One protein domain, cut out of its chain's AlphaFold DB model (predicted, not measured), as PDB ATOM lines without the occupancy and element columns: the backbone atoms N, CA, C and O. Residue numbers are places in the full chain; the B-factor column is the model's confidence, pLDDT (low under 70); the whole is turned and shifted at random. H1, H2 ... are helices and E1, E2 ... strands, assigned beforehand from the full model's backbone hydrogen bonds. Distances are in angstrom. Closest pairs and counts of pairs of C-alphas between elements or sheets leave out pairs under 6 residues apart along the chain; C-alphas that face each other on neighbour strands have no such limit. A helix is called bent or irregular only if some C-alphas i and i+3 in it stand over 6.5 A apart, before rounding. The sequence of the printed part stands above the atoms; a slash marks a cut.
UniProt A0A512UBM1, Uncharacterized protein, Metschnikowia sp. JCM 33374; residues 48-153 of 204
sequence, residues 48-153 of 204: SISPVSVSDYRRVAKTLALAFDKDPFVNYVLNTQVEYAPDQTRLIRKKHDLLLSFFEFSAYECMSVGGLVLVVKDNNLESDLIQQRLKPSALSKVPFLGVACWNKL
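This is residues 48 to 153 of the 204 residues of an uncharacterized protein of Metschnikowia sp. JCM 33374 (UniProt A0A512UBM1). A small three-stranded sheet is covered on one face by H1, and the long helix H3 crosses H1, reaching the sheet with its last turns and extending far beyond it at its other end. H2 sits out past the end of H1, while H4 and H5 lie off to one side of the sheet. The 106 printed residues run E1 H1 H2 H3 E2 H4 H5 E3, five named helices and three named strands; the sheet's order is E1 - E2 - E3, all antiparallel, and the class is mixed, helices and strands. The whole is compact, with a radius of gyration of the C-alphas of 14.7 A, and flat in outline, spanning 38 by 37 by 20 A.

Start at the inner strand E2, residues 116 to 122. Beside it is E1, residues 48 to 51, antiparallel at 153 degrees; look for N 50 and O 119, within hydrogen-bond range at 3.1 A. On the other side of E2 is E3, residues 146 to 150, antiparallel at 170 degrees, with N 118 and O 148 at 2.9 A. H1, residues 54 to 68, is on the sheet at a height of 8.3 A; the closest C-alphas of H1 and E3 are those of Val 60 and Val 147, 6.4 A apart. H3, residues 89 to 112, is on the same face as H1. H1 and H3 touch at Ala 61 and Phe 103, their closest C-alphas, 4.7 A apart, with a steep tilt of 47 degrees, opposite ways. H2, residues 72 to 77, is close to H1 but not clearly touching: C-alphas 68 and 74, the closest, are 6.8 A apart. H4, residues 123 to 131, and H5, residues 136 to 139, are close but not clearly touching, with the C-alphas of Leu 129 and Leu 139 closest at 7.5 A. In H2, H3 and H4 every O i to N i+4 pair is within hydrogen-bond range, in H1 9 of 11 are, and H5 is too short for such a pair.

Find C-alpha 48 at (18.037, -32.318, -15.314), where E1 begins its 10.2 A. H1 covers 21.3 A and is irregular, with C-alphas 55 and 58 7.7 A apart. H3 begins at C-alpha 89, (8.160, 0.173, -25.565), and runs 33.9 A. E2 covers 19.7 A, H4 12.1 A, H2 8.7 A and H5 5.0 A. E3 covers 13.6 A, ending at (22.152, -29.512, -32.582).

The C-alphas of Asp 87 and Leu 153 are the two farthest apart, 43.5 A. The printed part has no cut. The link from H2 to H3, 11 residues, is long, and residues 85 to 90, of which 89 and 90 belong to H3, stand free. No printed residue is under 70 in pLDDT.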
ATOM      1  N   SER A  48      17.990 -31.192 -14.376       95.31
ATOM      2  CA  SER A  48      18.037 -32.318 -15.314       95.31
ATOM      3  C   SER A  48      18.247 -31.844 -16.751       95.31
ATOM      4  O   SER A  48      17.818 -30.754 -17.134       95.31
ATOM      5  N   ILE A  49      18.916 -32.673 -17.553       96.50
ATOM      6  CA  ILE A  49      19.089 -32.460 -18.992       96.50
ATOM      7  C   ILE A  49      18.269 -33.521 -19.710       96.50
ATOM      8  O   ILE A  49      18.386 -34.708 -19.408       96.50
ATOM      9  N   SER A  50      17.413 -33.109 -20.639       95.31
ATOM     10  CA  SER A  50      16.572 -34.046 -21.389       95.31
ATOM     11  C   SER A  50      16.317 -33.558 -22.813       95.31
ATOM     12  O   SER A  50      16.322 -32.346 -23.048       95.31
ATOM     13  N   PRO A  51      16.092 -34.476 -23.771       94.44
ATOM     14  CA  PRO A  51      15.583 -34.101 -25.079       94.44
ATOM     15  C   PRO A  51      14.165 -33.537 -24.951       94.44
ATOM     16  O   PRO A  51      13.397 -33.939 -24.072       94.44
ATOM     17  N   VAL A  52      13.822 -32.602 -25.832       93.00
ATOM     18  CA  VAL A  52      12.481 -32.000 -25.902       93.00
ATOM     19  C   VAL A  52      11.719 -32.495 -27.116       93.00
ATOM     20  O   VAL A  52      12.294 -32.832 -28.149       93.00
ATOM     21  N   SER A  53      10.398 -32.511 -26.979       89.69
ATOM     22  CA  SER A  53       9.488 -32.859 -28.060       89.69
ATOM     23  C   SER A  53       9.093 -31.625 -28.879       89.69
ATOM     24  O   SER A  53       9.239 -30.485 -28.430       89.69
ATOM     25  N   VAL A  54       8.518 -31.850 -30.066       88.31
ATOM     26  CA  VAL A  54       8.041 -30.767 -30.943       88.31
ATOM     27  C   VAL A  54       6.986 -29.901 -30.256       88.31
ATOM     28  O   VAL A  54       6.898 -28.725 -30.571       88.31
ATOM     29  N   SER A  55       6.215 -30.406 -29.281       88.56
ATOM     30  CA  SER A  55       5.223 -29.577 -28.574       88.56
ATOM     31  C   SER A  55       5.846 -28.447 -27.750       88.56
ATOM     32  O   SER A  55       5.181 -27.443 -27.494       88.56
ATOM     33  N   ASP A  56       7.121 -28.572 -27.381       91.56
ATOM     34  CA  ASP A  56       7.827 -27.620 -26.524       91.56
ATOM     35  C   ASP A  56       8.602 -26.549 -27.308       91.56
ATOM     36  O   ASP A  56       9.224 -25.678 -26.699       91.56
ATOM     37  N   TYR A  57       8.545 -26.555 -28.648       91.75
ATOM     38  CA  TYR A  57       9.359 -25.666 -29.496       91.75
ATOM     39  C   TYR A  57       9.212 -24.176 -29.149       91.75
ATOM     40  O   TYR A  57      10.194 -23.441 -29.160       91.75
ATOM     41  N   ARG A  58       8.009 -23.718 -28.768       93.19
ATOM     42  CA  ARG A  58       7.779 -22.318 -28.356       93.19
ATOM     43  C   ARG A  58       8.495 -21.974 -27.060       93.19
ATOM     44  O   ARG A  58       9.005 -20.870 -26.891       93.19
ATOM     45  N   ARG A  59       8.524 -22.932 -26.133       94.56
ATOM     46  CA  ARG A  59       9.193 -22.790 -24.842       94.56
ATOM     47  C   ARG A  59      10.709 -22.727 -25.039       94.56
ATOM     48  O   ARG A  59      11.364 -21.859 -24.470       94.56
ATOM     49  N   VAL A  60      11.228 -23.576 -25.929       95.81
ATOM     50  CA  VAL A  60      12.623 -23.570 -26.399       95.81
ATOM     51  C   VAL A  60      12.984 -22.227 -27.040       95.81
ATOM     52  O   VAL A  60      13.952 -21.587 -26.628       95.81
ATOM     53  N   ALA A  61      12.177 -21.758 -27.993       94.88
ATOM     54  CA  ALA A  61      12.386 -20.489 -28.681       94.88
ATOM     55  C   ALA A  61      12.410 -19.301 -27.717       94.88
ATOM     56  O   ALA A  61      13.255 -18.418 -27.836       94.88
ATOM     57  N   LYS A  62      11.527 -19.304 -26.713       95.50
ATOM     58  CA  LYS A  62      11.510 -18.273 -25.676       95.50
ATOM     59  C   LYS A  62      12.784 -18.272 -24.833       95.50
ATOM     60  O   LYS A  62      13.302 -17.198 -24.539       95.50
ATOM     61  N   THR A  63      13.294 -19.441 -24.450       96.50
ATOM     62  CA  THR A  63      14.572 -19.533 -23.730       96.50
ATOM     63  C   THR A  63      15.720 -18.965 -24.559       96.50
ATOM     64  O   THR A  63      16.499 -18.175 -24.035       96.50
ATOM     65  N   LEU A  64      15.790 -19.298 -25.851       95.12
ATOM     66  CA  LEU A  64      16.806 -18.751 -26.754       95.12
ATOM     67  C   LEU A  64      16.662 -17.232 -26.919       95.12
ATOM     68  O   LEU A  64      17.640 -16.507 -26.771       95.12
ATOM     69  N   ALA A  65      15.443 -16.732 -27.134       93.88
ATOM     70  CA  ALA A  65      15.189 -15.298 -27.257       93.88
ATOM     71  C   ALA A  65      15.663 -14.516 -26.026       93.88
ATOM     72  O   ALA A  65      16.250 -13.452 -26.178       93.88
ATOM     73  N   LEU A  66      15.461 -15.055 -24.819       94.12
ATOM     74  CA  LEU A  66      15.953 -14.443 -23.584       94.12
ATOM     75  C   LEU A  66      17.477 -14.531 -23.446       94.12
ATOM     76  O   LEU A  66      18.097 -13.567 -23.005       94.12
ATOM     77  N   ALA A  67      18.080 -15.661 -23.823       93.94
ATOM     78  CA  ALA A  67      19.526 -15.856 -23.745       93.94
ATOM     79  C   ALA A  67      20.292 -14.911 -24.686       93.94
ATOM     80  O   ALA A  67      21.351 -14.405 -24.321       93.94
ATOM     81  N   PHE A  68      19.735 -14.642 -25.868       93.19
ATOM     82  CA  PHE A  68      20.361 -13.822 -26.904       93.19
ATOM     83  C   PHE A  68      19.842 -12.379 -26.970       93.19
ATOM     84  O   PHE A  68      20.324 -11.604 -27.793       93.19
ATOM     85  N   ASP A  69      18.904 -11.971 -26.106       91.81
ATOM     86  CA  ASP A  69      18.357 -10.605 -26.114       91.81
ATOM     87  C   ASP A  69      19.470  -9.551 -26.009       91.81
ATOM     88  O   ASP A  69      19.488  -8.561 -26.742       91.81
ATOM     89  N   LYS A  70      20.466  -9.799 -25.155       91.25
ATOM     90  CA  LYS A  70      21.607  -8.896 -24.948       91.25
ATOM     91  C   LYS A  70      22.862  -9.271 -25.740       91.25
ATOM     92  O   LYS A  70      23.904  -8.656 -25.535       91.25
ATOM     93  N   ASP A  71      22.789 -10.252 -26.637       92.25
ATOM     94  CA  ASP A  71      23.955 -10.694 -27.399       92.25
ATOM     95  C   ASP A  71      24.352  -9.638 -28.455       92.25
ATOM     96  O   ASP A  71      23.525  -9.282 -29.304       92.25
ATOM     97  N   PRO A  72      25.583  -9.091 -28.430       90.50
ATOM     98  CA  PRO A  72      25.985  -8.032 -29.356       90.50
ATOM     99  C   PRO A  72      25.964  -8.459 -30.826       90.50
ATOM    100  O   PRO A  72      25.631  -7.651 -31.691       90.50
ATOM    101  N   PHE A  73      26.299  -9.718 -31.118       88.94
ATOM    102  CA  PHE A  73      26.355 -10.235 -32.481       88.94
ATOM    103  C   PHE A  73      24.950 -10.422 -33.054       88.94
ATOM    104  O   PHE A  73      24.669  -9.965 -34.159       88.94
ATOM    105  N   VAL A  74      24.036 -11.009 -32.282       86.44
ATOM    106  CA  VAL A  74      22.627 -11.140 -32.672       86.44
ATOM    107  C   VAL A  74      22.004  -9.763 -32.882       86.44
ATOM    108  O   VAL A  74      21.331  -9.538 -33.887       86.44
ATOM    109  N   ASN A  75      22.277  -8.812 -31.987       87.00
ATOM    110  CA  ASN A  75      21.785  -7.445 -32.131       87.00
ATOM    111  C   ASN A  75      22.343  -6.747 -33.379       87.00
ATOM    112  O   ASN A  75      21.598  -6.075 -34.089       87.00
ATOM    113  N   TYR A  76      23.618  -6.964 -33.702       88.75
ATOM    114  CA  TYR A  76      24.218  -6.472 -34.938       88.75
ATOM    115  C   TYR A  76      23.545  -7.067 -36.185       88.75
ATOM    116  O   TYR A  76      23.099  -6.323 -37.058       88.75
ATOM    117  N   VAL A  77      23.403  -8.396 -36.250       85.75
ATOM    118  CA  VAL A  77      22.807  -9.105 -37.398       85.75
ATOM    119  C   VAL A  77      21.348  -8.704 -37.617       85.75
ATOM    120  O   VAL A  77      20.914  -8.519 -38.754       85.75
ATOM    121  N   LEU A  78      20.582  -8.548 -36.537       81.00
ATOM    122  CA  LEU A  78      19.160  -8.206 -36.599       81.00
ATOM    123  C   LEU A  78      18.906  -6.692 -36.654       81.00
ATOM    124  O   LEU A  78      17.749  -6.271 -36.720       81.00
ATOM    125  N   ASN A  79      19.968  -5.878 -36.656       84.81
ATOM    126  CA  ASN A  79      19.912  -4.419 -36.600       84.81
ATOM    127  C   ASN A  79      19.030  -3.913 -35.437       84.81
ATOM    128  O   ASN A  79      18.145  -3.065 -35.596       84.81
ATOM    129  N   THR A  80      19.244  -4.494 -34.258       87.75
ATOM    130  CA  THR A  80      18.597  -4.127 -32.998       87.75
ATOM    131  C   THR A  80      19.615  -3.578 -32.001       87.75
ATOM    132  O   THR A  80      20.822  -3.736 -32.155       87.75
ATOM    133  N   GLN A  81      19.133  -2.891 -30.968       88.62
ATOM    134  CA  GLN A  81      19.980  -2.348 -29.907       88.62
ATOM    135  C   GLN A  81      20.094  -3.358 -28.764       88.62
ATOM    136  O   GLN A  81      19.142  -4.083 -28.462       88.62
ATOM    137  N   VAL A  82      21.257  -3.392 -28.111       89.88
ATOM    138  CA  VAL A  82      21.484  -4.246 -26.934       89.88
ATOM    139  C   VAL A  82      20.554  -3.823 -25.799       89.88
ATOM    140  O   VAL A  82      19.861  -4.661 -25.225       89.88
ATOM    141  N   GLU A  83      20.470  -2.517 -25.543       90.56
ATOM    142  CA  GLU A  83      19.595  -1.936 -24.531       90.56
ATOM    143  C   GLU A  83      18.761  -0.812 -25.142       90.56
ATOM    144  O   GLU A  83      19.260  -0.006 -25.922       90.56
ATOM    145  N   TYR A  84      17.480  -0.786 -24.786       88.62
ATOM    146  CA  TYR A  84      16.543   0.269 -25.156       88.62
ATOM    147  C   TYR A  84      16.167   1.049 -23.905       88.62
ATOM    148  O   TYR A  84      16.079   0.482 -22.812       88.62
ATOM    149  N   ALA A  85      15.878   2.333 -24.076       91.81
ATOM    150  CA  ALA A  85      15.294   3.119 -23.004       91.81
ATOM    151  C   ALA A  85      13.841   2.646 -22.731       91.81
ATOM    152  O   ALA A  85      13.149   2.197 -23.651       91.81
ATOM    153  N   PRO A  86      13.362   2.685 -21.472       89.38
ATOM    154  CA  PRO A  86      12.076   2.090 -21.084       89.38
ATOM    155  C   PRO A  86      10.854   2.754 -21.742       89.38
ATOM    156  O   PRO A  86       9.795   2.139 -21.850       89.38
ATOM    157  N   ASP A  87      10.995   3.987 -22.220       93.75
ATOM    158  CA  ASP A  87      10.008   4.725 -23.013       93.75
ATOM    159  C   ASP A  87       9.844   4.160 -24.438       93.75
ATOM    160  O   ASP A  87       8.774   4.271 -25.043       93.75
ATOM    161  N   GLN A  88      10.844   3.443 -24.957       92.00
ATOM    162  CA  GLN A  88      10.855   2.851 -26.299       92.00
ATOM    163  C   GLN A  88      10.117   1.504 -26.376       92.00
ATOM    164  O   GLN A  88      10.515   0.580 -27.094       92.00
ATOM    165  N   THR A  89       8.984   1.393 -25.681       92.19
ATOM    166  CA  THR A  89       8.160   0.173 -25.565       92.19
ATOM    167  C   THR A  89       7.841  -0.488 -26.910       92.19
ATOM    168  O   THR A  89       7.882  -1.713 -27.036       92.19
ATOM    169  N   ARG A  90       7.574   0.307 -27.955       93.12
ATOM    170  CA  ARG A  90       7.304  -0.195 -29.311       93.12
ATOM    171  C   ARG A  90       8.510  -0.906 -29.929       93.12
ATOM    172  O   ARG A  90       8.327  -1.915 -30.608       93.12
ATOM    173  N   LEU A  91       9.719  -0.382 -29.728       90.19
ATOM    174  CA  LEU A  91      10.949  -0.972 -30.263       90.19
ATOM    175  C   LEU A  91      11.337  -2.228 -29.486       90.19
ATOM    176  O   LEU A  91      11.650  -3.236 -30.113       90.19
ATOM    177  N   ILE A  92      11.205  -2.196 -28.157       90.06
ATOM    178  CA  ILE A  92      11.401  -3.362 -27.283       90.06
ATOM    179  C   ILE A  92      10.494  -4.510 -27.730       90.06
ATOM    180  O   ILE A  92      10.959  -5.624 -27.970       90.06
ATOM    181  N   ARG A  93       9.201  -4.226 -27.927       91.25
ATOM    182  CA  ARG A  93       8.240  -5.221 -28.408       91.25
ATOM    183  C   ARG A  93       8.610  -5.750 -29.792       91.25
ATOM    184  O   ARG A  93       8.604  -6.956 -29.997       91.25
ATOM    185  N   LYS A  94       8.982  -4.864 -30.722       90.81
ATOM    186  CA  LYS A  94       9.395  -5.260 -32.074       90.81
ATOM    187  C   LYS A  94      10.621  -6.180 -32.054       90.81
ATOM    188  O   LYS A  94      10.627  -7.168 -32.781       90.81
ATOM    189  N   LYS A  95      11.638  -5.871 -31.242       91.94
ATOM    190  CA  LYS A  95      12.827  -6.718 -31.074       91.94
ATOM    191  C   LYS A  95      12.446  -8.086 -30.523       91.94
ATOM    192  O   LYS A  95      12.826  -9.096 -31.103       91.94
ATOM    193  N   HIS A  96      11.669  -8.114 -29.445       91.12
ATOM    194  CA  HIS A  96      11.230  -9.358 -28.826       91.12
ATOM    195  C   HIS A  96      10.427 -10.234 -29.802       91.12
ATOM    196  O   HIS A  96      10.692 -11.427 -29.915       91.12
ATOM    197  N   ASP A  97       9.495  -9.645 -30.557       90.81
ATOM    198  CA  ASP A  97       8.706 -10.364 -31.565       90.81
ATOM    199  C   ASP A  97       9.594 -10.921 -32.693       90.81
ATOM    200  O   ASP A  97       9.366 -12.031 -33.179       90.81
ATOM    201  N   LEU A  98      10.632 -10.178 -33.090       90.56
ATOM    202  CA  LEU A  98      11.583 -10.588 -34.120       90.56
ATOM    203  C   LEU A  98      12.508 -11.719 -33.635       90.56
ATOM    204  O   LEU A  98      12.656 -12.713 -34.344       90.56
ATOM    205  N   LEU A  99      13.055 -11.619 -32.417       90.38
ATOM    206  CA  LEU A  99      13.850 -12.681 -31.787       90.38
ATOM    207  C   LEU A  99      13.029 -13.958 -31.609       90.38
ATOM    208  O   LEU A  99      13.481 -15.035 -31.990       90.38
ATOM    209  N   LEU A 100      11.807 -13.846 -31.078       91.69
ATOM    210  CA  LEU A 100      10.919 -14.996 -30.936       91.69
ATOM    211  C   LEU A 100      10.620 -15.644 -32.284       91.69
ATOM    212  O   LEU A 100      10.738 -16.856 -32.394       91.69
ATOM    213  N   SER A 101      10.281 -14.861 -33.310       90.50
ATOM    214  CA  SER A 101       9.981 -15.410 -34.639       90.50
ATOM    215  C   SER A 101      11.180 -16.156 -35.230       90.50
ATOM    216  O   SER A 101      11.014 -17.237 -35.795       90.50
ATOM    217  N   PHE A 102      12.388 -15.602 -35.076       89.88
ATOM    218  CA  PHE A 102      13.626 -16.234 -35.523       89.88
ATOM    219  C   PHE A 102      13.873 -17.561 -34.796       89.88
ATOM    220  O   PHE A 102      14.021 -18.598 -35.437       89.88
ATOM    221  N   PHE A 103      13.846 -17.558 -33.462       92.56
ATOM    222  CA  PHE A 103      14.128 -18.766 -32.689       92.56
ATOM    223  C   PHE A 103      13.006 -19.803 -32.744       92.56
ATOM    224  O   PHE A 103      13.292 -20.993 -32.637       92.56
ATOM    225  N   GLU A 104      11.748 -19.396 -32.937       92.69
ATOM    226  CA  GLU A 104      10.649 -20.327 -33.205       92.69
ATOM    227  C   GLU A 104      10.905 -21.083 -34.501       92.69
ATOM    228  O   GLU A 104      10.799 -22.309 -34.504       92.69
ATOM    229  N   PHE A 105      11.298 -20.375 -35.564       89.50
ATOM    230  CA  PHE A 105      11.687 -21.004 -36.819       89.50
ATOM    231  C   PHE A 105      12.888 -21.939 -36.624       89.50
ATOM    232  O   PHE A 105      12.778 -23.122 -36.936       89.50
ATOM    233  N   SER A 106      13.994 -21.459 -36.046       89.50
ATOM    234  CA  SER A 106      15.219 -22.258 -35.898       89.50
ATOM    235  C   SER A 106      15.031 -23.499 -35.023       89.50
ATOM    236  O   SER A 106      15.493 -24.580 -35.381       89.50
ATOM    237  N   ALA A 107      14.338 -23.380 -33.886       92.12
ATOM    238  CA  ALA A 107      14.072 -24.523 -33.014       92.12
ATOM    239  C   ALA A 107      13.159 -25.543 -33.705       92.12
ATOM    240  O   ALA A 107      13.412 -26.748 -33.649       92.12
ATOM    241  N   TYR A 108      12.114 -25.059 -34.377       89.25
ATOM    242  CA  TYR A 108      11.163 -25.909 -35.075       89.25
ATOM    243  C   TYR A 108      11.813 -26.631 -36.269       89.25
ATOM    244  O   TYR A 108      11.589 -27.829 -36.461       89.25
ATOM    245  N   GLU A 109      12.633 -25.931 -37.054       86.00
ATOM    246  CA  GLU A 109      13.407 -26.495 -38.162       86.00
ATOM    247  C   GLU A 109      14.368 -27.569 -37.652       86.00
ATOM    248  O   GLU A 109      14.293 -28.704 -38.120       86.00
ATOM    249  N   CYS A 110      15.182 -27.247 -36.639       88.25
ATOM    250  CA  CYS A 110      16.125 -28.171 -36.011       88.25
ATOM    251  C   CYS A 110      15.438 -29.483 -35.603       88.25
ATOM    252  O   CYS A 110      15.898 -30.562 -35.973       88.25
ATOM    253  N   MET A 111      14.288 -29.408 -34.924       88.00
ATOM    254  CA  MET A 111      13.509 -30.595 -34.549       88.00
ATOM    255  C   MET A 111      12.928 -31.331 -35.765       88.00
ATOM    256  O   MET A 111      12.894 -32.560 -35.790       88.00
ATOM    257  N   SER A 112      12.466 -30.597 -36.779       83.31
ATOM    258  CA  SER A 112      11.805 -31.178 -37.955       83.31
ATOM    259  C   SER A 112      12.764 -31.928 -38.870       83.31
ATOM    260  O   SER A 112      12.367 -32.912 -39.478       83.31
ATOM    261  N   VAL A 113      14.020 -31.500 -38.973       80.88
ATOM    262  CA  VAL A 113      15.031 -32.165 -39.817       80.88
ATOM    263  C   VAL A 113      15.763 -33.304 -39.095       80.88
ATOM    264  O   VAL A 113      16.763 -33.828 -39.586       80.88
ATOM    265  N   GLY A 114      15.275 -33.704 -37.916       79.56
ATOM    266  CA  GLY A 114      15.886 -34.749 -37.097       79.56
ATOM    267  C   GLY A 114      17.145 -34.297 -36.353       79.56
ATOM    268  O   GLY A 114      17.990 -35.131 -36.030       79.56
ATOM    269  N   GLY A 115      17.293 -32.992 -36.113       86.56
ATOM    270  CA  GLY A 115      18.245 -32.454 -35.149       86.56
ATOM    271  C   GLY A 115      17.842 -32.774 -33.707       86.56
ATOM    272  O   GLY A 115      16.714 -33.177 -33.416       86.56
ATOM    273  N   LEU A 116      18.791 -32.602 -32.790       90.31
ATOM    274  CA  LEU A 116      18.610 -32.851 -31.366       90.31
ATOM    275  C   LEU A 116      18.494 -31.519 -30.628       90.31
ATOM    276  O   LEU A 116      19.410 -30.702 -30.658       90.31
ATOM    277  N   VAL A 117      17.387 -31.321 -29.915       94.88
ATOM    278  CA  VAL A 117      17.236 -30.195 -28.992       94.88
ATOM    279  C   VAL A 117      17.264 -30.723 -27.566       94.88
ATOM    280  O   VAL A 117      16.433 -31.548 -27.183       94.88
ATOM    281  N   LEU A 118      18.231 -30.245 -26.786       96.81
ATOM    282  CA  LEU A 118      18.391 -30.552 -25.370       96.81
ATOM    283  C   LEU A 118      17.982 -29.341 -24.541       96.81
ATOM    284  O   LEU A 118      18.337 -28.207 -24.860       96.81
ATOM    285  N   VAL A 119      17.260 -29.588 -23.453       96.81
ATOM    286  CA  VAL A 119      16.907 -28.561 -22.472       96.81
ATOM    287  C   VAL A 119      17.519 -28.875 -21.126       96.81
ATOM    288  O   VAL A 119      17.585 -30.031 -20.709       96.81
ATOM    289  N   VAL A 120      17.901 -27.811 -20.432       96.62
ATOM    290  CA  VAL A 120      18.256 -27.822 -19.022       96.62
ATOM    291  C   VAL A 120      17.025 -27.363 -18.244       96.62
ATOM    292  O   VAL A 120      16.513 -26.262 -18.467       96.62
ATOM    293  N   LYS A 121      16.525 -28.221 -17.358       95.12
ATOM    294  CA  LYS A 121      15.330 -27.984 -16.541       95.12
ATOM    295  C   LYS A 121      15.728 -27.766 -15.088       95.12
ATOM    296  O   LYS A 121      16.618 -28.451 -14.594       95.12
ATOM    297  N   ASP A 122      15.028 -26.865 -14.403       93.25
ATOM    298  CA  ASP A 122      14.987 -26.843 -12.939       93.25
ATOM    299  C   ASP A 122      13.820 -27.725 -12.492       93.25
ATOM    300  O   ASP A 122      12.655 -27.384 -12.691       93.25
ATOM    301  N   ASN A 123      14.130 -28.878 -11.907       92.31
ATOM    302  CA  ASN A 123      13.135 -29.881 -11.540       92.31
ATOM    303  C   ASN A 123      12.145 -29.367 -10.485       92.31
ATOM    304  O   ASN A 123      11.014 -29.854 -10.437       92.31
ATOM    305  N   ASN A 124      12.536 -28.394  -9.654       90.94
ATOM    306  CA  ASN A 124      11.615 -27.791  -8.693       90.94
ATOM    307  C   ASN A 124      10.573 -26.947  -9.433       90.94
ATOM    308  O   ASN A 124       9.377 -27.151  -9.245       90.94
ATOM    309  N   LEU A 125      11.025 -26.081 -10.348       90.31
ATOM    310  CA  LEU A 125      10.132 -25.263 -11.168       90.31
ATOM    311  C   LEU A 125       9.210 -26.135 -12.026       90.31
ATOM    312  O   LEU A 125       8.011 -25.890 -12.072       90.31
ATOM    313  N   GLU A 126       9.733 -27.175 -12.679       90.44
ATOM    314  CA  GLU A 126       8.895 -28.083 -13.474       90.44
ATOM    315  C   GLU A 126       7.837 -28.785 -12.612       90.44
ATOM    316  O   GLU A 126       6.686 -28.906 -13.030       90.44
ATOM    317  N   SER A 127       8.194 -29.195 -11.391       88.25
ATOM    318  CA  SER A 127       7.245 -29.798 -10.449       88.25
ATOM    319  C   SER A 127       6.135 -28.816 -10.063       88.25
ATOM    320  O   SER A 127       4.963 -29.191 -10.079       88.25
ATOM    321  N   ASP A 128       6.479 -27.556  -9.795       88.94
ATOM    322  CA  ASP A 128       5.508 -26.510  -9.465       88.94
ATOM    323  C   ASP A 128       4.562 -26.223 -10.643       88.94
ATOM    324  O   ASP A 128       3.346 -26.117 -10.461       88.94
ATOM    325  N   LEU A 129       5.088 -26.165 -11.872       88.38
ATOM    326  CA  LEU A 129       4.285 -25.962 -13.086       88.38
ATOM    327  C   LEU A 129       3.299 -27.119 -13.322       88.38
ATOM    328  O   LEU A 129       2.157 -26.884 -13.735       88.38
ATOM    329  N   ILE A 130       3.721 -28.357 -13.040       86.75
ATOM    330  CA  ILE A 130       2.868 -29.552 -13.115       86.75
ATOM    331  C   ILE A 130       1.778 -29.499 -12.038       86.75
ATOM    332  O   ILE A 130       0.604 -29.726 -12.341       86.75
ATOM    333  N   GLN A 131       2.133 -29.156 -10.795       90.31
ATOM    334  CA  GLN A 131       1.181 -29.043  -9.684       90.31
ATOM    335  C   GLN A 131       0.124 -27.964  -9.937       90.31
ATOM    336  O   GLN A 131      -1.057 -28.175  -9.658       90.31
ATOM    337  N   GLN A 132       0.520 -26.843 -10.541       88.75
ATOM    338  CA  GLN A 132      -0.386 -25.760 -10.927       88.75
ATOM    339  C   GLN A 132      -1.306 -26.110 -12.111       88.75
ATOM    340  O   GLN A 132      -2.183 -25.313 -12.448       88.75
ATOM    341  N   ARG A 133      -1.137 -27.284 -12.746       84.88
ATOM    342  CA  ARG A 133      -1.937 -27.766 -13.890       84.88
ATOM    343  C   ARG A 133      -2.111 -26.706 -14.980       84.88
ATOM    344  O   ARG A 133      -3.206 -26.491 -15.508       84.88
ATOM    345  N   LEU A 134      -1.024 -26.010 -15.300       83.19
ATOM    346  CA  LEU A 134      -1.061 -24.929 -16.273       83.19
ATOM    347  C   LEU A 134      -1.477 -25.449 -17.651       83.19
ATOM    348  O   LEU A 134      -1.007 -26.480 -18.130       83.19
ATOM    349  N   LYS A 135      -2.351 -24.691 -18.324       85.94
ATOM    350  CA  LYS A 135      -2.717 -24.972 -19.717       85.94
ATOM    351  C   LYS A 135      -1.462 -24.899 -20.609       85.94
ATOM    352  O   LYS A 135      -0.588 -24.072 -20.338       85.94
ATOM    353  N   PRO A 136      -1.404 -25.643 -21.732       78.69
ATOM    354  CA  PRO A 136      -0.261 -25.605 -22.653       78.69
ATOM    355  C   PRO A 136       0.132 -24.191 -23.111       78.69
ATOM    356  O   PRO A 136       1.312 -23.868 -23.223       78.69
ATOM    357  N   SER A 137      -0.851 -23.304 -23.298       79.25
ATOM    358  CA  SER A 137      -0.630 -21.898 -23.670       79.25
ATOM    359  C   SER A 137       0.002 -21.037 -22.570       79.25
ATOM    360  O   SER A 137       0.574 -19.987 -22.861       79.25
ATOM    361  N   ALA A 138      -0.127 -21.441 -21.305       84.06
ATOM    362  CA  ALA A 138       0.547 -20.810 -20.178       84.06
ATOM    363  C   ALA A 138       1.952 -21.398 -19.989       84.06
ATOM    364  O   ALA A 138       2.893 -20.637 -19.774       84.06
ATOM    365  N   LEU A 139       2.115 -22.713 -20.173       85.25
ATOM    366  CA  LEU A 139       3.419 -23.386 -20.129       85.25
ATOM    367  C   LEU A 139       4.390 -22.838 -21.178       85.25
ATOM    368  O   LEU A 139       5.545 -22.569 -20.862       85.25
ATOM    369  N   SER A 140       3.915 -22.552 -22.396       82.38
ATOM    370  CA  SER A 140       4.747 -21.943 -23.445       82.38
ATOM    371  C   SER A 140       5.282 -20.550 -23.083       82.38
ATOM    372  O   SER A 140       6.168 -20.036 -23.760       82.38
ATOM    373  N   LYS A 141       4.742 -19.904 -22.039       86.75
ATOM    374  CA  LYS A 141       5.220 -18.601 -21.560       86.75
ATOM    375  C   LYS A 141       6.342 -18.723 -20.533       86.75
ATOM    376  O   LYS A 141       6.968 -17.704 -20.254       86.75
ATOM    377  N   VAL A 142       6.603 -19.892 -19.968       91.06
ATOM    378  CA  VAL A 142       7.643 -20.063 -18.948       91.06
ATOM    379  C   VAL A 142       8.893 -20.602 -19.631       91.06
ATOM    380  O   VAL A 142       8.798 -21.658 -20.231       91.06
ATOM    381  N   PRO A 143      10.054 -19.936 -19.615       94.00
ATOM    382  CA  PRO A 143      11.251 -20.480 -20.256       94.00
ATOM    383  C   PRO A 143      11.794 -21.715 -19.510       94.00
ATOM    384  O   PRO A 143      11.485 -21.946 -18.340       94.00
ATOM    385  N   PHE A 144      12.599 -22.524 -20.195       95.38
ATOM    386  CA  PHE A 144      13.555 -23.443 -19.566       95.38
ATOM    387  C   PHE A 144      14.772 -22.683 -19.022       95.38
ATOM    388  O   PHE A 144      15.002 -21.535 -19.412       95.38
ATOM    389  N   LEU A 145      15.579 -23.345 -18.185       94.25
ATOM    390  CA  LEU A 145      16.825 -22.779 -17.660       94.25
ATOM    391  C   LEU A 145      17.880 -22.608 -18.762       94.25
ATOM    392  O   LEU A 145      18.618 -21.629 -18.769       94.25
ATOM    393  N   GLY A 146      17.932 -23.544 -19.707       95.31
ATOM    394  CA  GLY A 146      18.850 -23.499 -20.839       95.31
ATOM    395  C   GLY A 146      18.395 -24.399 -21.979       95.31
ATOM    396  O   GLY A 146      17.595 -25.315 -21.781       95.31
ATOM    397  N   VAL A 147      18.904 -24.122 -23.175       97.00
ATOM    398  CA  VAL A 147      18.610 -24.852 -24.412       97.00
ATOM    399  C   VAL A 147      19.898 -25.001 -25.211       97.00
ATOM    400  O   VAL A 147      20.662 -24.046 -25.326       97.00
ATOM    401  N   ALA A 148      20.088 -26.165 -25.823       95.62
ATOM    402  CA  ALA A 148      21.064 -26.382 -26.880       95.62
ATOM    403  C   ALA A 148      20.375 -27.035 -28.085       95.62
ATOM    404  O   ALA A 148      19.661 -28.028 -27.935       95.62
ATOM    405  N   CYS A 149      20.596 -26.480 -29.275       93.56
ATOM    406  CA  CYS A 149      20.091 -27.013 -30.539       93.56
ATOM    407  C   CYS A 149      21.261 -27.575 -31.347       93.56
ATOM    408  O   CYS A 149      22.244 -26.874 -31.582       93.56
ATOM    409  N   TRP A 150      21.147 -28.826 -31.783       91.25
ATOM    410  CA  TRP A 150      22.152 -29.512 -32.582       91.25
ATOM    411  C   TRP A 150      21.546 -29.968 -33.906       91.25
ATOM    412  O   TRP A 150      20.728 -30.890 -33.950       91.25
ATOM    413  N   ASN A 151      21.958 -29.340 -35.004       86.94
ATOM    414  CA  ASN A 151      21.466 -29.694 -36.331       86.94
ATOM    415  C   ASN A 151      22.082 -31.011 -36.808       86.94
ATOM    416  O   ASN A 151      23.284 -31.249 -36.663       86.94
ATOM    417  N   LYS A 152      21.259 -31.869 -37.416       83.00
ATOM    418  CA  LYS A 152      21.743 -33.069 -38.095       83.00
ATOM    419  C   LYS A 152      22.293 -32.672 -39.462       83.00
ATOM    420  O   LYS A 152      21.533 -32.486 -40.409       83.00
ATOM    421  N   LEU A 153      23.611 -32.548 -39.544       81.06
ATOM    422  CA  LEU A 153      24.317 -32.293 -40.794       81.06
ATOM    423  C   LEU A 153      24.897 -33.597 -41.341       81.06
ATOM    424  O   LEU A 153      25.369 -34.448 -40.586       81.06
TER     425      LEU A 153